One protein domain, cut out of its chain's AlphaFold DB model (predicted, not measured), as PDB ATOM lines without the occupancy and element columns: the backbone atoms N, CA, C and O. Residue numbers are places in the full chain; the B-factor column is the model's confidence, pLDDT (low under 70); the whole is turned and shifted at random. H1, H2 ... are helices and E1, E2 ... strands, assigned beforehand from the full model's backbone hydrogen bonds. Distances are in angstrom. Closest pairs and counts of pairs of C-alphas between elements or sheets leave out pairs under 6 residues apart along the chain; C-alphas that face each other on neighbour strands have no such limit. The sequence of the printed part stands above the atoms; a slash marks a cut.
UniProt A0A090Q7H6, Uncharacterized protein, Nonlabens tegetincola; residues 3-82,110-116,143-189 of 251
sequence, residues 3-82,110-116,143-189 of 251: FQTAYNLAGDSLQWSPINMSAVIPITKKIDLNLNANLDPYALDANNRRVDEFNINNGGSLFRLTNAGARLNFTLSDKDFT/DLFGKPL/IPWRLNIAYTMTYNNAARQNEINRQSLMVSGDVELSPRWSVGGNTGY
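What this domain is: This is residues 3 to 82, 110 to 116 and 143 to 189 of the 251 residues of an uncharacterized protein of Nonlabens tegetincola (UniProt A0A090Q7H6). A single long sheet of six strands, E1, E2, E5, E6, E7 and E8, makes a twisted wall, and the small hairpin of E3 and E4 sits beyond one end of E2. The loop of residues 3 to 18 lies toward that same end, and the little helix H1 only grazes the sheet. The printed part has 134 residues with one named helix and eight named strands, in the order E1 E2 E3 E4 E5 H1 E6 E7 E8, and is mostly strand. The large sheet runs E1 - E2 - E5 - E6 - E7 - E8, all antiparallel. The whole is a rod, 72 by 28 by 27 A, only just extended, close to loose, with a radius of gyration of the C-alphas of 21.7 A.

How they stand to each other: Start at residues 3 to 4, which pair antiparallel with residues 20 to 21 of E1, residues 19 to 28. E1, an edge strand, forms a hairpin with E2, residues 31 to 40; look at N 23 and O 35, 2.9 A apart. E2 runs on into E3, residues 42 to 44, at 75 degrees, and E3 forms a hairpin with E4, residues 50 to 54, where N 43 and O 53 are 2.8 A apart. E5, residues 64 to 77, is apart from E4, bends by 53 degrees at residue 67 and is the antiparallel neighbour of E2, with N 34 and O 71 at 2.8 A. H1, residues 78 to 81, grazes the sheet with residues 78 to 80; it is too short for an O i to N i+4 pair, and its one O i to N i+3 pair is within hydrogen-bond range. Beside E5 find E6, residues 145 to 156, with N 72 and O 151 at 2.8 A. E6, E7, residues 163 to 178, and E8, residues 181 to 189, make a meander, each strand the antiparallel neighbour of the one before; N 150 and O 170 are 2.8 A apart, N 173 and O 185 2.9 A.

Where its parts are: Find C-alpha 19 at (5.748, -25.229, 35.527); from there E1 runs 27.7 A, and E2 comes back over 29.5 A. E3 and E4 measure 6.9 A and 9.9 A. E5 covers 40.5 A, H1 5.7 A and E6 37.2 A. E7, the longest strand by residues, starts at C-alpha 163, (-4.264, -37.719, 47.800), and runs 46.5 A; E8 runs 27.4 A to C-alpha 189 at (0.840, -55.104, 44.575).

The domain as a whole: The C-alphas of Asp 12 and Pro 179, the two farthest apart, are 72.2 A from each other. Residues 83 to 109 and 117 to 142 are not printed; the C-alphas across these cuts are 23.0 A and 23.5 A apart. Of the links that are printed whole, none is long. Residues 113 to 116 are under 70 in pLDDT.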
ATOM      1  N   PHE A   3      12.616 -28.282  32.850       95.81
ATOM      2  CA  PHE A   3      11.550 -27.424  33.346       95.81
ATOM      3  C   PHE A   3      10.923 -26.697  32.163       95.81
ATOM      4  O   PHE A   3      11.626 -26.092  31.356       95.81
ATOM      5  N   GLN A   4       9.600 -26.738  32.069       95.06
ATOM      6  CA  GLN A   4       8.850 -26.116  30.984       95.06
ATOM      7  C   GLN A   4       7.732 -25.257  31.557       95.06
ATOM      8  O   GLN A   4       6.939 -25.711  32.378       95.06
ATOM      9  N   THR A   5       7.659 -24.014  31.100       96.12
ATOM     10  CA  THR A   5       6.587 -23.062  31.402       96.12
ATOM     11  C   THR A   5       6.383 -22.161  30.187       96.12
ATOM     12  O   THR A   5       7.174 -22.189  29.243       96.12
ATOM     13  N   ALA A   6       5.313 -21.381  30.196       96.06
ATOM     14  CA  ALA A   6       4.979 -20.438  29.145       96.06
ATOM     15  C   ALA A   6       4.360 -19.181  29.757       96.06
ATOM     16  O   ALA A   6       3.770 -19.238  30.838       96.06
ATOM     17  N   TYR A   7       4.477 -18.065  29.046       95.44
ATOM     18  CA  TYR A   7       3.896 -16.788  29.436       95.44
ATOM     19  C   TYR A   7       2.951 -16.287  28.343       95.44
ATOM     20  O   TYR A   7       3.336 -16.193  27.178       95.44
ATOM     21  N   ASN A   8       1.713 -15.976  28.715       93.88
ATOM     22  CA  ASN A   8       0.687 -15.457  27.826       93.88
ATOM     23  C   ASN A   8       0.673 -13.923  27.866       93.88
ATOM     24  O   ASN A   8       0.120 -13.324  28.783       93.88
ATOM     25  N   LEU A   9       1.249 -13.298  26.836       92.75
ATOM     26  CA  LEU A   9       1.330 -11.838  26.697       92.75
ATOM     27  C   LEU A   9      -0.026 -11.160  26.454       92.75
ATOM     28  O   LEU A   9      -0.160  -9.973  26.723       92.75
ATOM     29  N   ALA A  10      -1.008 -11.893  25.925       92.56
ATOM     30  CA  ALA A  10      -2.327 -11.361  25.583       92.56
ATOM     31  C   ALA A  10      -3.391 -11.659  26.652       92.56
ATOM     32  O   ALA A  10      -4.561 -11.346  26.456       92.56
ATOM     33  N   GLY A  11      -3.016 -12.330  27.746       86.25
ATOM     34  CA  GLY A  11      -3.940 -12.686  28.815       86.25
ATOM     35  C   GLY A  11      -4.124 -11.544  29.808       86.25
ATOM     36  O   GLY A  11      -3.147 -11.058  30.377       86.25
ATOM     37  N   ASP A  12      -5.378 -11.188  30.079       90.81
ATOM     38  CA  ASP A  12      -5.733 -10.225  31.132       90.81
ATOM     39  C   ASP A  12      -5.585 -10.811  32.549       90.81
ATOM     40  O   ASP A  12      -5.620 -10.078  33.530       90.81
ATOM     41  N   SER A  13      -5.429 -12.137  32.660       92.44
ATOM     42  CA  SER A  13      -5.174 -12.866  33.909       92.44
ATOM     43  C   SER A  13      -4.464 -14.199  33.643       92.44
ATOM     44  O   SER A  13      -4.466 -14.696  32.512       92.44
ATOM     45  N   LEU A  14      -3.866 -14.797  34.681       94.31
ATOM     46  CA  LEU A  14      -3.212 -16.112  34.651       94.31
ATOM     47  C   LEU A  14      -2.128 -16.224  33.569       94.31
ATOM     48  O   LEU A  14      -2.007 -17.242  32.884       94.31
ATOM     49  N   GLN A  15      -1.333 -15.166  33.420       95.00
ATOM     50  CA  GLN A  15      -0.364 -15.014  32.333       95.00
ATOM     51  C   GLN A  15       0.704 -16.116  32.342       95.00
ATOM     52  O   GLN A  15       1.025 -16.688  31.304       95.00
ATOM     53  N   TRP A  16       1.228 -16.479  33.512       95.38
ATOM     54  CA  TRP A  16       2.100 -17.647  33.664       95.38
ATOM     55  C   TRP A  16       1.341 -18.977  33.556       95.38
ATOM     56  O   TRP A  16       0.303 -19.196  34.183       95.38
ATOM     57  N   SER A  17       1.905 -19.918  32.812       96.25
ATOM     58  CA  SER A  17       1.473 -21.315  32.829       96.25
ATOM     59  C   SER A  17       2.129 -22.069  33.989       96.25
ATOM     60  O   SER A  17       3.253 -21.730  34.379       96.25
ATOM     61  N   PRO A  18       1.483 -23.120  34.528       96.50
ATOM     62  CA  PRO A  18       2.128 -24.010  35.484       96.50
ATOM     63  C   PRO A  18       3.462 -24.540  34.952       96.50
ATOM     64  O   PRO A  18       3.611 -24.814  33.758       96.50
ATOM     65  N   ILE A  19       4.434 -24.687  35.846       97.50
ATOM     66  CA  ILE A  19       5.748 -25.229  35.527       97.50
ATOM     67  C   ILE A  19       5.643 -26.752  35.548       97.50
ATOM     68  O   ILE A  19       5.367 -27.358  36.584       97.50
ATOM     69  N   ASN A  20       5.889 -27.378  34.404       97.12
ATOM     70  CA  ASN A  20       6.075 -28.817  34.314       97.12
ATOM     71  C   ASN A  20       7.548 -29.135  34.559       97.12
ATOM     72  O   ASN A  20       8.428 -28.628  33.866       97.12
ATOM     73  N   MET A  21       7.809 -29.984  35.544       97.12
ATOM     74  CA  MET A  21       9.136 -30.464  35.897       97.12
ATOM     75  C   MET A  21       9.238 -31.948  35.558       97.12
ATOM     76  O   MET A  21       8.365 -32.736  35.928       97.12
ATOM     77  N   SER A  22      10.329 -32.345  34.911       96.38
ATOM     78  CA  SER A  22      10.703 -33.748  34.741       96.38
ATOM     79  C   SER A  22      12.181 -33.958  35.058       96.38
ATOM     80  O   SER A  22      13.057 -33.182  34.666       96.38
ATOM     81  N   ALA A  23      12.483 -35.014  35.803       95.69
ATOM     82  CA  ALA A  23      13.846 -35.367  36.164       95.69
ATOM     83  C   ALA A  23      14.037 -36.876  36.065       95.69
ATOM     84  O   ALA A  23      13.174 -37.646  36.476       95.69
ATOM     85  N   VAL A  24      15.189 -37.281  35.549       93.75
ATOM     86  CA  VAL A  24      15.699 -38.643  35.676       93.75
ATOM     87  C   VAL A  24      16.976 -38.519  36.483       93.75
ATOM     88  O   VAL A  24      17.872 -37.763  36.102       93.75
ATOM     89  N   ILE A  25      17.000 -39.170  37.638       93.12
ATOM     90  CA  ILE A  25      18.107 -39.146  38.584       93.12
ATOM     91  C   ILE A  25      18.663 -40.572  38.626       93.12
ATOM     92  O   ILE A  25      18.047 -41.430  39.266       93.12
ATOM     93  N   PRO A  26      19.785 -40.844  37.941       90.56
ATOM     94  CA  PRO A  26      20.483 -42.111  38.097       90.56
ATOM     95  C   PRO A  26      21.125 -42.120  39.487       90.56
ATOM     96  O   PRO A  26      22.055 -41.362  39.758       90.56
ATOM     97  N   ILE A  27      20.593 -42.931  40.402       89.50
ATOM     98  CA  ILE A  27      21.137 -43.061  41.762       89.50
ATOM     99  C   ILE A  27      22.373 -43.967  41.718       89.50
ATOM    100  O   ILE A  27      23.382 -43.696  42.361       89.50
ATOM    101  N   THR A  28      22.297 -45.035  40.921       87.62
ATOM    102  CA  THR A  28      23.406 -45.937  40.581       87.62
ATOM    103  C   THR A  28      23.213 -46.438  39.146       87.62
ATOM    104  O   THR A  28      22.156 -46.209  38.569       87.62
ATOM    105  N   LYS A  29      24.162 -47.200  38.576       83.94
ATOM    106  CA  LYS A  29      23.997 -47.845  37.248       83.94
ATOM    107  C   LYS A  29      22.763 -48.767  37.140       83.94
ATOM    108  O   LYS A  29      22.416 -49.186  36.046       83.94
ATOM    109  N   LYS A  30      22.151 -49.132  38.270       85.19
ATOM    110  CA  LYS A  30      21.066 -50.118  38.387       85.19
ATOM    111  C   LYS A  30      19.795 -49.554  39.012       85.19
ATOM    112  O   LYS A  30      18.826 -50.293  39.178       85.19
ATOM    113  N   ILE A  31      19.827 -48.287  39.432       89.44
ATOM    114  CA  ILE A  31      18.717 -47.612  40.101       89.44
ATOM    115  C   ILE A  31      18.497 -46.274  39.422       89.44
ATOM    116  O   ILE A  31      19.303 -45.356  39.589       89.44
ATOM    117  N   ASP A  32      17.345 -46.144  38.778       88.44
ATOM    118  CA  ASP A  32      16.908 -44.897  38.168       88.44
ATOM    119  C   ASP A  32      15.632 -44.395  38.834       88.44
ATOM    120  O   ASP A  32      14.613 -45.093  38.907       88.44
ATOM    121  N   LEU A  33      15.679 -43.145  39.290       93.06
ATOM    122  CA  LEU A  33      14.526 -42.427  39.809       93.06
ATOM    123  C   LEU A  33      14.001 -41.459  38.749       93.06
ATOM    124  O   LEU A  33      14.638 -40.465  38.409       93.06
ATOM    125  N   ASN A  34      12.795 -41.726  38.261       94.75
ATOM    126  CA  ASN A  34      12.071 -40.862  37.340       94.75
ATOM    127  C   ASN A  34      11.043 -40.044  38.123       94.75
ATOM    128  O   ASN A  34      10.129 -40.602  38.730       94.75
ATOM    129  N   LEU A  35      11.170 -38.724  38.080       96.62
ATOM    130  CA  LEU A  35      10.281 -37.774  38.737       96.62
ATOM    131  C   LEU A  35       9.562 -36.918  37.698       96.62
ATOM    132  O   LEU A  35      10.163 -36.443  36.734       96.62
ATOM    133  N   ASN A  36       8.286 -36.656  37.938       96.75
ATOM    134  CA  ASN A  36       7.516 -35.649  37.225       96.75
ATOM    135  C   ASN A  36       6.703 -34.831  38.225       96.75
ATOM    136  O   ASN A  36       6.168 -35.383  39.179       96.75
ATOM    137  N   ALA A  37       6.573 -33.529  38.012       97.25
ATOM    138  CA  ALA A  37       5.739 -32.679  38.851       97.25
ATOM    139  C   ALA A  37       5.130 -31.535  38.046       97.25
ATOM    140  O   ALA A  37       5.708 -31.086  37.059       97.25
ATOM    141  N   ASN A  38       3.976 -31.054  38.490       97.62
ATOM    142  CA  ASN A  38       3.362 -29.838  37.986       97.62
ATOM    143  C   ASN A  38       3.212 -28.845  39.143       97.62
ATOM    144  O   ASN A  38       2.649 -29.166  40.194       97.62
ATOM    145  N   LEU A  39       3.788 -27.666  38.948       97.38
ATOM    146  CA  LEU A  39       3.895 -26.599  39.928       97.38
ATOM    147  C   LEU A  39       3.099 -25.397  39.416       97.38
ATOM    148  O   LEU A  39       3.510 -24.723  38.474       97.38
ATOM    149  N   ASP A  40       1.949 -25.131  40.021       97.44
ATOM    150  CA  ASP A  40       1.081 -24.016  39.648       97.44
ATOM    151  C   ASP A  40       1.433 -22.785  40.500       97.44
ATOM    152  O   ASP A  40       1.371 -22.869  41.729       97.44
ATOM    153  N   PRO A  41       1.834 -21.651  39.896       97.50
ATOM    154  CA  PRO A  41       2.177 -20.454  40.658       97.50
ATOM    155  C   PRO A  41       0.972 -19.785  41.312       97.50
ATOM    156  O   PRO A  41       1.165 -18.932  42.173       97.50
ATOM    157  N   TYR A  42      -0.251 -20.147  40.929       97.50
ATOM    158  CA  TYR A  42      -1.456 -19.457  41.370       97.50
ATOM    159  C   TYR A  42      -2.176 -20.176  42.504       97.50
ATOM    160  O   TYR A  42      -2.133 -21.405  42.644       97.50
ATOM    161  N   ALA A  43      -2.855 -19.374  43.312       97.38
ATOM    162  CA  ALA A  43      -3.627 -19.815  44.452       97.38
ATOM    163  C   ALA A  43      -4.985 -20.404  44.043       97.38
ATOM    164  O   ALA A  43      -5.434 -20.307  42.896       97.38
ATOM    165  N   LEU A  44      -5.657 -21.002  45.026       96.56
ATOM    166  CA  LEU A  44      -7.048 -21.431  44.928       96.56
ATOM    167  C   LEU A  44      -7.929 -20.586  45.854       96.56
ATOM    168  O   LEU A  44      -7.532 -20.305  46.987       96.56
ATOM    169  N   ASP A  45      -9.138 -20.258  45.407       94.38
ATOM    170  CA  ASP A  45     -10.157 -19.606  46.233       94.38
ATOM    171  C   ASP A  45     -10.798 -20.565  47.265       94.38
ATOM    172  O   ASP A  45     -10.384 -21.716  47.465       94.38
ATOM    173  N   ALA A  46     -11.838 -20.083  47.951       93.75
ATOM    174  CA  ALA A  46     -12.632 -20.879  48.888       93.75
ATOM    175  C   ALA A  46     -13.400 -22.032  48.210       93.75
ATOM    176  O   ALA A  46     -13.709 -23.025  48.862       93.75
ATOM    177  N   ASN A  47     -13.655 -21.935  46.904       95.81
ATOM    178  CA  ASN A  47     -14.342 -22.942  46.097       95.81
ATOM    179  C   ASN A  47     -13.363 -23.886  45.367       95.81
ATOM    180  O   ASN A  47     -13.776 -24.621  44.471       95.81
ATOM    181  N   ASN A  48     -12.071 -23.872  45.726       94.94
ATOM    182  CA  ASN A  48     -10.992 -24.639  45.089       94.94
ATOM    183  C   ASN A  48     -10.781 -24.326  43.598       94.94
ATOM    184  O   ASN A  48     -10.291 -25.167  42.840       94.94
ATOM    185  N   ARG A  49     -11.122 -23.112  43.165       94.56
ATOM    186  CA  ARG A  49     -10.902 -22.626  41.803       94.56
ATOM    187  C   ARG A  49      -9.626 -21.804  41.760       94.56
ATOM    188  O   ARG A  49      -9.363 -21.008  42.654       94.56
ATOM    189  N   ARG A  50      -8.840 -21.995  40.704       95.25
ATOM    190  CA  ARG A  50      -7.638 -21.196  40.451       95.25
ATOM    191  C   ARG A  50      -8.025 -19.728  40.286       95.25
ATOM    192  O   ARG A  50      -8.944 -19.428  39.526       95.25
ATOM    193  N   VAL A  51      -7.320 -18.851  40.991       96.00
ATOM    194  CA  VAL A  51      -7.500 -17.393  40.935       96.00
ATOM    195  C   VAL A  51      -6.209 -16.716  40.513       96.00
ATOM    196  O   VAL A  51      -5.134 -17.273  40.708       96.00
ATOM    197  N   ASP A  52      -6.312 -15.524  39.930       96.31
ATOM    198  CA  ASP A  52      -5.167 -14.749  39.442       96.31
ATOM    199  C   ASP A  52      -4.407 -14.039  40.569       96.31
ATOM    200  O   ASP A  52      -4.215 -12.830  40.588       96.31
ATOM    201  N   GLU A  53      -4.004 -14.825  41.558       95.88
ATOM    202  CA  GLU A  53      -3.191 -14.402  42.681       95.88
ATOM    203  C   GLU A  53      -2.096 -15.440  42.883       95.88
ATOM    204  O   GLU A  53      -2.365 -16.644  42.910       95.88
ATOM    205  N   PHE A  54      -0.847 -14.996  43.014       96.94
ATOM    206  CA  PHE A  54       0.250 -15.918  43.275       96.94
ATOM    207  C   PHE A  54       0.049 -16.635  44.611       96.94
ATOM    208  O   PHE A  54      -0.265 -16.016  45.627       96.94
ATOM    209  N   ASN A  55       0.296 -17.943  44.629       96.75
ATOM    210  CA  ASN A  55       0.108 -18.789  45.802       96.75
ATOM    211  C   ASN A  55       0.923 -18.302  47.010       96.75
ATOM    212  O   ASN A  55       0.443 -18.385  48.136       96.75
ATOM    213  N   ILE A  56       2.109 -17.730  46.773       96.69
ATOM    214  CA  ILE A  56       2.950 -17.128  47.818       96.69
ATOM    215  C   ILE A  56       2.321 -15.881  48.458       96.69
ATOM    216  O   ILE A  56       2.488 -15.658  49.654       96.69
ATOM    217  N   ASN A  57       1.570 -15.093  47.686       96.44
ATOM    218  CA  ASN A  57       0.900 -13.889  48.180       96.44
ATOM    219  C   ASN A  57      -0.356 -14.245  48.983       96.44
ATOM    220  O   ASN A  57      -0.672 -13.571  49.956       96.44
ATOM    221  N   ASN A  58      -0.993 -15.370  48.651       93.69
ATOM    222  CA  ASN A  58      -2.130 -15.919  49.386       93.69
ATOM    223  C   ASN A  58      -1.707 -16.831  50.567       93.69
ATOM    224  O   ASN A  58      -2.395 -17.791  50.912       93.69
ATOM    225  N   GLY A  59      -0.530 -16.586  51.158       92.56
ATOM    226  CA  GLY A  59      -0.035 -17.290  52.351       92.56
ATOM    227  C   GLY A  59       0.425 -18.741  52.142       92.56
ATOM    228  O   GLY A  59       0.656 -19.454  53.119       92.56
ATOM    229  N   GLY A  60       0.548 -19.201  50.895       92.88
ATOM    230  CA  GLY A  60       1.006 -20.543  50.539       92.88
ATOM    231  C   GLY A  60       2.499 -20.631  50.192       92.88
ATOM    232  O   GLY A  60       3.280 -19.700  50.363       92.88
ATOM    233  N   SER A  61       2.909 -21.790  49.671       94.75
ATOM    234  CA  SER A  61       4.243 -22.010  49.094       94.75
ATOM    235  C   SER A  61       4.457 -21.224  47.792       94.75
ATOM    236  O   SER A  61       3.499 -20.784  47.159       94.75
ATOM    237  N   LEU A  62       5.713 -21.122  47.332       95.62
ATOM    238  CA  LEU A  62       6.062 -20.448  46.071       95.62
ATOM    239  C   LEU A  62       5.240 -20.955  44.874       95.62
ATOM    240  O   LEU A  62       4.713 -20.167  44.096       95.62
ATOM    241  N   PHE A  63       5.102 -22.275  44.769       96.75
ATOM    242  CA  PHE A  63       4.209 -22.929  43.825       96.75
ATOM    243  C   PHE A  63       3.367 -23.954  44.563       96.75
ATOM    244  O   PHE A  63       3.821 -24.586  45.524       96.75
ATOM    245  N   ARG A  64       2.156 -24.170  44.072       96.50
ATOM    246  CA  ARG A  64       1.306 -25.270  44.487       96.50
ATOM    247  C   ARG A  64       1.680 -26.514  43.694       96.50
ATOM    248  O   ARG A  64       1.594 -26.525  42.470       96.50
ATOM    249  N   LEU A  65       2.060 -27.579  44.390       96.81
ATOM    250  CA  LEU A  65       2.240 -28.885  43.763       96.81
ATOM    251  C   LEU A  65       0.862 -29.459  43.425       96.81
ATOM    252  O   LEU A  65       0.127 -29.858  44.327       96.81
ATOM    253  N   THR A  66       0.499 -29.454  42.144       96.38
ATOM    254  CA  THR A  66      -0.816 -29.921  41.669       96.38
ATOM    255  C   THR A  66      -0.812 -31.407  41.345       96.38
ATOM    256  O   THR A  66      -1.829 -32.081  41.493       96.38
ATOM    257  N   ASN A  67       0.336 -31.921  40.918       96.19
ATOM    258  CA  ASN A  67       0.550 -33.323  40.609       96.19
ATOM    259  C   ASN A  67       2.029 -33.658  40.796       96.19
ATOM    260  O   ASN A  67       2.891 -32.858  40.427       96.19
ATOM    261  N   ALA A  68       2.323 -34.849  41.304       97.00
ATOM    262  CA  ALA A  68       3.664 -35.414  41.307       97.00
ATOM    263  C   ALA A  68       3.615 -36.902  40.976       97.00
ATOM    264  O   ALA A  68       2.718 -37.616  41.406       97.00
ATOM    265  N   GLY A  69       4.598 -37.378  40.229       96.19
ATOM    266  CA  GLY A  69       4.816 -38.785  39.951       96.19
ATOM    267  C   GLY A  69       6.257 -39.152  40.255       96.19
ATOM    268  O   GLY A  69       7.177 -38.407  39.917       96.19
ATOM    269  N   ALA A  70       6.441 -40.310  40.873       95.94
ATOM    270  CA  ALA A  70       7.736 -40.930  41.083       95.94
ATOM    271  C   ALA A  70       7.688 -42.364  40.554       95.94
ATOM    272  O   ALA A  70       6.734 -43.100  40.818       95.94
ATOM    273  N   ARG A  71       8.710 -42.764  39.798       95.62
ATOM    274  CA  ARG A  71       8.935 -44.154  39.396       95.62
ATOM    275  C   ARG A  71      10.369 -44.530  39.719       95.62
ATOM    276  O   ARG A  71      11.292 -43.858  39.269       95.62
ATOM    277  N   LEU A  72      10.528 -45.587  40.493       94.56
ATOM    278  CA  LEU A  72      11.806 -46.172  40.861       94.56
ATOM    279  C   LEU A  72      11.907 -47.526  40.181       94.56
ATOM    280  O   LEU A  72      11.046 -48.372  40.409       94.56
ATOM    281  N   ASN A  73      12.944 -47.721  39.376       91.25
ATOM    282  CA  ASN A  73      13.266 -49.018  38.794       91.25
ATOM    283  C   ASN A  73      14.595 -49.494  39.374       91.25
ATOM    284  O   ASN A  73      15.539 -48.710  39.468       91.25
ATOM    285  N   PHE A  74      14.652 -50.763  39.763       91.19
ATOM    286  CA  PHE A  74      15.828 -51.389  40.343       91.19
ATOM    287  C   PHE A  74      16.047 -52.769  39.741       91.19
ATOM    288  O   PHE A  74      15.128 -53.587  39.742       91.19
ATOM    289  N   THR A  75      17.266 -53.036  39.278       90.62
ATOM    290  CA  THR A  75      17.659 -54.339  38.730       90.62
ATOM    291  C   THR A  75      18.882 -54.872  39.464       90.62
ATOM    292  O   THR A  75      19.923 -54.222  39.519       90.62
ATOM    293  N   LEU A  76      18.763 -56.080  40.004       89.75
ATOM    294  CA  LEU A  76      19.814 -56.803  40.711       89.75
ATOM    295  C   LEU A  76      20.072 -58.154  40.054       89.75
ATOM    296  O   LEU A  76      19.148 -58.790  39.546       89.75
ATOM    297  N   SER A  77      21.312 -58.620  40.129       89.56
ATOM    298  CA  SER A  77      21.694 -59.963  39.699       89.56
ATOM    299  C   SER A  77      22.809 -60.551  40.556       89.56
ATOM    300  O   SER A  77      23.494 -59.830  41.279       89.56
ATOM    301  N   ASP A  78      23.039 -61.858  40.442       83.94
ATOM    302  CA  ASP A  78      24.135 -62.546  41.134       83.94
ATOM    303  C   ASP A  78      25.531 -62.015  40.757       83.94
ATOM    304  O   ASP A  78      26.460 -62.111  41.563       83.94
ATOM    305  N   LYS A  79      25.678 -61.440  39.554       84.31
ATOM    306  CA  LYS A  79      26.920 -60.809  39.085       84.31
ATOM    307  C   LYS A  79      27.299 -59.591  39.933       84.31
ATOM    308  O   LYS A  79      28.476 -59.346  40.152       84.31
ATOM    309  N   ASP A  80      26.315 -58.905  40.512       81.62
ATOM    310  CA  ASP A  80      26.516 -57.662  41.277       81.62
ATOM    311  C   ASP A  80      27.179 -57.889  42.633       81.62
ATOM    312  O   ASP A  80      27.668 -56.954  43.265       81.62
ATOM    313  N   PHE A  81      27.184 -59.143  43.082       78.19
ATOM    314  CA  PHE A  81      27.728 -59.561  44.367       78.19
ATOM    315  C   PHE A  81      28.987 -60.420  44.213       78.19
ATOM    316  O   PHE A  81      29.566 -60.841  45.214       78.19
ATOM    317  N   THR A  82      29.436 -60.675  42.980       71.25
ATOM    318  CA  THR A  82      30.715 -61.331  42.710       71.25
ATOM    319  C   THR A  82      31.710 -60.327  42.170       71.25
ATOM    320  O   THR A  82      31.643 -59.956  41.009       71.25
ATOM    321  N   ASP A 110      11.149 -57.499  32.205       73.81
ATOM    322  CA  ASP A 110      10.268 -58.650  32.468       73.81
ATOM    323  C   ASP A 110       9.192 -58.402  33.556       73.81
ATOM    324  O   ASP A 110       8.623 -59.334  34.130       73.81
ATOM    325  N   LEU A 111       8.867 -57.140  33.868       79.12
ATOM    326  CA  LEU A 111       7.956 -56.797  34.974       79.12
ATOM    327  C   LEU A 111       6.519 -57.286  34.744       79.12
ATOM    328  O   LEU A 111       5.759 -57.459  35.693       79.12
ATOM    329  N   PHE A 112       6.165 -57.531  33.483       76.94
ATOM    330  CA  PHE A 112       4.851 -58.012  33.051       76.94
ATOM    331  C   PHE A 112       4.906 -59.389  32.381       76.94
ATOM    332  O   PHE A 112       3.891 -59.877  31.891       76.94
ATOM    333  N   GLY A 113       6.071 -60.041  32.395       64.06
ATOM    334  CA  GLY A 113       6.250 -61.387  31.869       64.06
ATOM    335  C   GLY A 113       6.830 -61.416  30.459       64.06
ATOM    336  O   GLY A 113       6.476 -60.624  29.589       64.06
ATOM    337  N   LYS A 114       7.719 -62.385  30.233       68.69
ATOM    338  CA  LYS A 114       8.267 -62.680  28.911       68.69
ATOM    339  C   LYS A 114       7.194 -63.338  28.045       68.69
ATOM    340  O   LYS A 114       6.485 -64.220  28.554       68.69
ATOM    341  N   PRO A 115       7.098 -62.964  26.756       56.72
ATOM    342  CA  PRO A 115       6.237 -63.661  25.818       56.72
ATOM    343  C   PRO A 115       6.613 -65.142  25.747       56.72
ATOM    344  O   PRO A 115       7.780 -65.527  25.834       56.72
ATOM    345  N   LEU A 116       5.588 -65.976  25.613       53.72
ATOM    346  CA  LEU A 116       5.721 -67.414  25.443       53.72
ATOM    347  C   LEU A 116       6.144 -67.711  24.008       53.72
ATOM    348  O   LEU A 116       5.298 -67.824  23.125       53.72
ATOM    349  N   ILE A 143      24.221 -70.222  41.853       82.38
ATOM    350  CA  ILE A 143      22.844 -70.101  41.363       82.38
ATOM    351  C   ILE A 143      22.713 -68.712  40.726       82.38
ATOM    352  O   ILE A 143      22.680 -67.735  41.483       82.38
ATOM    353  N   PRO A 144      22.677 -68.577  39.385       86.56
ATOM    354  CA  PRO A 144      22.465 -67.280  38.775       86.56
ATOM    355  C   PRO A 144      21.020 -66.844  39.012       86.56
ATOM    356  O   PRO A 144      20.076 -67.644  38.938       86.56
ATOM    357  N   TRP A 145      20.850 -65.567  39.324       89.56
ATOM    358  CA  TRP A 145      19.541 -64.987  39.583       89.56
ATOM    359  C   TRP A 145      19.499 -63.540  39.120       89.56
ATOM    360  O   TRP A 145      20.506 -62.832  39.131       89.56
ATOM    361  N   ARG A 146      18.304 -63.093  38.738       91.69
ATOM    362  CA  ARG A 146      18.006 -61.698  38.421       91.69
ATOM    363  C   ARG A 146      16.697 -61.302  39.076       91.69
ATOM    364  O   ARG A 146      15.735 -62.062  39.035       91.69
ATOM    365  N   LEU A 147      16.662 -60.108  39.649       93.06
ATOM    366  CA  LEU A 147      15.506 -59.518  40.304       93.06
ATOM    367  C   LEU A 147      15.300 -58.107  39.755       93.06
ATOM    368  O   LEU A 147      16.217 -57.292  39.803       93.06
ATOM    369  N   ASN A 148      14.098 -57.807  39.273       94.69
ATOM    370  CA  ASN A 148      13.692 -56.456  38.908       94.69
ATOM    371  C   ASN A 148      12.555 -56.000  39.813       94.69
ATOM    372  O   ASN A 148      11.602 -56.736  40.072       94.69
ATOM    373  N   ILE A 149      12.645 -54.762  40.277       95.19
ATOM    374  CA  ILE A 149      11.639 -54.121  41.110       95.19
ATOM    375  C   ILE A 149      11.285 -52.788  40.463       95.19
ATOM    376  O   ILE A 149      12.163 -51.975  40.186       95.19
ATOM    377  N   ALA A 150       9.996 -52.546  40.260       95.75
ATOM    378  CA  ALA A 150       9.484 -51.251  39.847       95.75
ATOM    379  C   ALA A 150       8.439 -50.753  40.833       95.75
ATOM    380  O   ALA A 150       7.408 -51.383  41.058       95.75
ATOM    381  N   TYR A 151       8.690 -49.582  41.396       95.69
ATOM    382  CA  TYR A 151       7.766 -48.896  42.277       95.69
ATOM    383  C   TYR A 151       7.270 -47.623  41.604       95.69
ATOM    384  O   TYR A 151       8.062 -46.847  41.070       95.69
ATOM    385  N   THR A 152       5.961 -47.390  41.633       95.69
ATOM    386  CA  THR A 152       5.363 -46.164  41.098       95.69
ATOM    387  C   THR A 152       4.432 -45.530  42.113       95.69
ATOM    388  O   THR A 152       3.692 -46.229  42.801       95.69
ATOM    389  N   MET A 153       4.462 -44.202  42.191       95.88
ATOM    390  CA  MET A 153       3.615 -43.405  43.071       95.88
ATOM    391  C   MET A 153       3.161 -42.148  42.336       95.88
ATOM    392  O   MET A 153       3.964 -41.495  41.672       95.88
ATOM    393  N   THR A 154       1.880 -41.811  42.453       95.44
ATOM    394  CA  THR A 154       1.279 -40.591  41.908       95.44
ATOM    395  C   THR A 154       0.506 -39.874  43.007       95.44
ATOM    396  O   THR A 154      -0.307 -40.480  43.700       95.44
ATOM    397  N   TYR A 155       0.778 -38.584  43.156       95.62
ATOM    398  CA  TYR A 155       0.146 -37.675  44.100       95.62
ATOM    399  C   TYR A 155      -0.648 -36.623  43.332       95.62
ATOM    400  O   TYR A 155      -0.104 -35.987  42.429       95.62
ATOM    401  N   ASN A 156      -1.909 -36.415  43.701       95.12
ATOM    402  CA  ASN A 156      -2.799 -35.440  43.085       95.12
ATOM    403  C   ASN A 156      -3.273 -34.411  44.114       95.12
ATOM    404  O   ASN A 156      -3.731 -34.748  45.205       95.12
ATOM    405  N   ASN A 157      -3.173 -33.138  43.740       95.12
ATOM    406  CA  ASN A 157      -3.604 -32.014  44.555       95.12
ATOM    407  C   ASN A 157      -3.998 -30.793  43.700       95.12
ATOM    408  O   ASN A 157      -3.752 -29.635  44.052       95.12
ATOM    409  N   ALA A 158      -4.604 -31.041  42.537       93.19
ATOM    410  CA  ALA A 158      -5.009 -29.999  41.594       93.19
ATOM    411  C   ALA A 158      -6.127 -29.075  42.122       93.19
ATOM    412  O   ALA A 158      -6.225 -27.935  41.673       93.19
ATOM    413  N   ALA A 159      -6.909 -29.518  43.101       93.69
ATOM    414  CA  ALA A 159      -8.015 -28.801  43.733       93.69
ATOM    415  C   ALA A 159      -8.148 -29.170  45.229       93.69
ATOM    416  O   ALA A 159      -9.248 -29.404  45.718       93.69
ATOM    417  N   ARG A 160      -7.018 -29.235  45.951       92.06
ATOM    418  CA  ARG A 160      -6.931 -29.610  47.380       92.06
ATOM    419  C   ARG A 160      -7.310 -31.067  47.712       92.06
ATOM    420  O   ARG A 160      -7.712 -31.335  48.839       92.06
ATOM    421  N   GLN A 161      -7.169 -32.008  46.774       93.06
ATOM    422  CA  GLN A 161      -7.405 -33.437  47.049       93.06
ATOM    423  C   GLN A 161      -6.420 -34.006  48.080       93.06
ATOM    424  O   GLN A 161      -6.822 -34.817  48.904       93.06
ATOM    425  N   ASN A 162      -5.154 -33.567  48.043       91.62
ATOM    426  CA  ASN A 162      -4.076 -34.050  48.914       91.62
ATOM    427  C   ASN A 162      -4.010 -35.590  49.006       91.62
ATOM    428  O   ASN A 162      -3.922 -36.160  50.093       91.62
ATOM    429  N   GLU A 163      -4.083 -36.267  47.859       91.12
ATOM    430  CA  GLU A 163      -4.264 -37.719  47.800       91.12
ATOM    431  C   GLU A 163      -3.152 -38.395  46.993       91.12
ATOM    432  O   GLU A 163      -2.778 -37.949  45.905       91.12
ATOM    433  N   ILE A 164      -2.647 -39.522  47.501       90.56
ATOM    434  CA  ILE A 164      -1.858 -40.471  46.710       90.56
ATOM    435  C   ILE A 164      -2.847 -41.428  46.045       90.56
ATOM    436  O   ILE A 164      -3.299 -42.387  46.658       90.56
ATOM    437  N   ASN A 165      -3.206 -41.147  44.794       84.62
ATOM    438  CA  ASN A 165      -4.290 -41.859  44.112       84.62
ATOM    439  C   ASN A 165      -3.845 -43.166  43.438       84.62
ATOM    440  O   ASN A 165      -4.666 -44.024  43.128       84.62
ATOM    441  N   ARG A 166      -2.547 -43.316  43.159       88.75
ATOM    442  CA  ARG A 166      -1.992 -44.520  42.543       88.75
ATOM    443  C   ARG A 166      -0.630 -44.812  43.128       88.75
ATOM    444  O   ARG A 166       0.300 -44.022  42.982       88.75
ATOM    445  N   GLN A 167      -0.507 -45.985  43.723       95.00
ATOM    446  CA  GLN A 167       0.740 -46.471  44.277       95.00
ATOM    447  C   GLN A 167       0.814 -47.971  44.018       95.00
ATOM    448  O   GLN A 167      -0.110 -48.709  44.356       95.00
ATOM    449  N   SER A 168       1.889 -48.430  43.383       95.75
ATOM    450  CA  SER A 168       2.042 -49.841  43.023       95.75
ATOM    451  C   SER A 168       3.490 -50.298  43.089       95.75
ATOM    452  O   SER A 168       4.399 -49.557  42.714       95.75
ATOM    453  N   LEU A 169       3.681 -51.550  43.484       96.62
ATOM    454  CA  LEU A 169       4.955 -52.259  43.455       96.62
ATOM    455  C   LEU A 169       4.845 -53.423  42.475       96.62
ATOM    456  O   LEU A 169       3.880 -54.178  42.517       96.62
ATOM    457  N   MET A 170       5.826 -53.580  41.604       96.38
ATOM    458  CA  MET A 170       5.963 -54.718  40.704       96.38
ATOM    459  C   MET A 170       7.315 -55.356  40.954       96.38
ATOM    460  O   MET A 170       8.316 -54.657  41.097       96.38
ATOM    461  N   VAL A 171       7.328 -56.678  41.010       96.50
ATOM    462  CA  VAL A 171       8.534 -57.469  41.224       96.50
ATOM    463  C   VAL A 171       8.550 -58.573  40.183       96.50
ATOM    464  O   VAL A 171       7.555 -59.278  40.027       96.50
ATOM    465  N   SER A 172       9.665 -58.738  39.484       95.88
ATOM    466  CA  SER A 172       9.931 -59.889  38.624       95.88
ATOM    467  C   SER A 172      11.274 -60.503  38.981       95.88
ATOM    468  O   SER A 172      12.180 -59.818  39.450       95.88
ATOM    469  N   GLY A 173      11.414 -61.805  38.776       94.31
ATOM    470  CA  GLY A 173      12.688 -62.470  38.974       94.31
ATOM    471  C   GLY A 173      12.803 -63.766  38.198       94.31
ATOM    472  O   GLY A 173      11.807 -64.430  37.922       94.31
ATOM    473  N   ASP A 174      14.042 -64.116  37.872       92.31
ATOM    474  CA  ASP A 174      14.432 -65.378  37.256       92.31
ATOM    475  C   ASP A 174      15.559 -65.998  38.087       92.31
ATOM    476  O   ASP A 174      16.474 -65.297  38.520       92.31
ATOM    477  N   VAL A 175      15.514 -67.311  38.292       91.56
ATOM    478  CA  VAL A 175      16.553 -68.076  38.984       91.56
ATOM    479  C   VAL A 175      16.784 -69.409  38.282       91.56
ATOM    480  O   VAL A 175      15.832 -70.114  37.929       91.56
ATOM    481  N   GLU A 176      18.047 -69.789  38.096       89.56
ATOM    482  CA  GLU A 176      18.398 -71.135  37.637       89.56
ATOM    483  C   GLU A 176      18.753 -72.012  38.836       89.56
ATOM    484  O   GLU A 176      19.868 -71.986  39.347       89.56
ATOM    485  N   LEU A 177      17.784 -72.796  39.312       83.31
ATOM    486  CA  LEU A 177      17.946 -73.610  40.524       83.31
ATOM    487  C   LEU A 177      19.028 -74.691  40.377       83.31
ATOM    488  O   LEU A 177      19.641 -75.097  41.360       83.31
ATOM    489  N   SER A 178      19.227 -75.194  39.160       84.25
ATOM    490  CA  SER A 178      20.259 -76.173  38.806       84.25
ATOM    491  C   SER A 178      20.458 -76.172  37.286       84.25
ATOM    492  O   SER A 178      19.602 -75.631  36.574       84.25
ATOM    493  N   PRO A 179      21.516 -76.805  36.743       82.31
ATOM    494  CA  PRO A 179      21.679 -76.913  35.301       82.31
ATOM    495  C   PRO A 179      20.411 -77.479  34.660       82.31
ATOM    496  O   PRO A 179      19.872 -78.500  35.113       82.31
ATOM    497  N   ARG A 180      19.933 -76.817  33.600       85.94
ATOM    498  CA  ARG A 180      18.702 -77.171  32.875       85.94
ATOM    499  C   ARG A 180      17.391 -76.988  33.680       85.94
ATOM    500  O   ARG A 180      16.366 -77.522  33.261       85.94
ATOM    501  N   TRP A 181      17.379 -76.297  34.823       87.38
ATOM    502  CA  TRP A 181      16.157 -75.889  35.541       87.38
ATOM    503  C   TRP A 181      16.123 -74.370  35.688       87.38
ATOM    504  O   TRP A 181      17.001 -73.807  36.334       87.38
ATOM    505  N   SER A 182      15.075 -73.725  35.175       92.19
ATOM    506  CA  SER A 182      14.837 -72.300  35.412       92.19
ATOM    507  C   SER A 182      13.435 -72.042  35.944       92.19
ATOM    508  O   SER A 182      12.452 -72.650  35.510       92.19
ATOM    509  N   VAL A 183      13.355 -71.134  36.908       94.31
ATOM    510  CA  VAL A 183      12.106 -70.662  37.492       94.31
ATOM    511  C   VAL A 183      12.078 -69.153  37.354       94.31
ATOM    512  O   VAL A 183      13.013 -68.470  37.756       94.31
ATOM    513  N   GLY A 184      11.010 -68.640  36.765       94.69
ATOM    514  CA  GLY A 184      10.747 -67.217  36.653       94.69
ATOM    515  C   GLY A 184       9.396 -66.886  37.256       94.69
ATOM    516  O   GLY A 184       8.491 -67.721  37.289       94.69
ATOM    517  N   GLY A 185       9.230 -65.662  37.721       95.12
ATOM    518  CA  GLY A 185       7.951 -65.205  38.225       95.12
ATOM    519  C   GLY A 185       7.858 -63.696  38.255       95.12
ATOM    520  O   GLY A 185       8.867 -62.996  38.292       95.12
ATOM    521  N   ASN A 186       6.632 -63.198  38.247       95.88
ATOM    522  CA  ASN A 186       6.347 -61.800  38.496       95.88
ATOM    523  C   ASN A 186       5.076 -61.645  39.320       95.88
ATOM    524  O   ASN A 186       4.198 -62.508  39.335       95.88
ATOM    525  N   THR A 187       5.004 -60.541  40.047       96.88
ATOM    526  CA  THR A 187       3.850 -60.194  40.860       96.88
ATOM    527  C   THR A 187       3.732 -58.684  40.989       96.88
ATOM    528  O   THR A 187       4.732 -57.962  40.959       96.88
ATOM    529  N   GLY A 188       2.506 -58.205  41.163       96.75
ATOM    530  CA  GLY A 188       2.212 -56.803  41.432       96.75
ATOM    531  C   GLY A 188       1.412 -56.635  42.717       96.75
ATOM    532  O   GLY A 188       0.561 -57.464  43.022       96.75
ATOM    533  N   TYR A 189       1.658 -55.556  43.453       96.38
ATOM    534  CA  TYR A 189       0.840 -55.104  44.575       96.38
ATOM    535  C   TYR A 189       0.329 -53.694  44.284       96.38
ATOM    536  O   TYR A 189       1.111 -52.803  43.943       96.38
TER     537      TYR A 189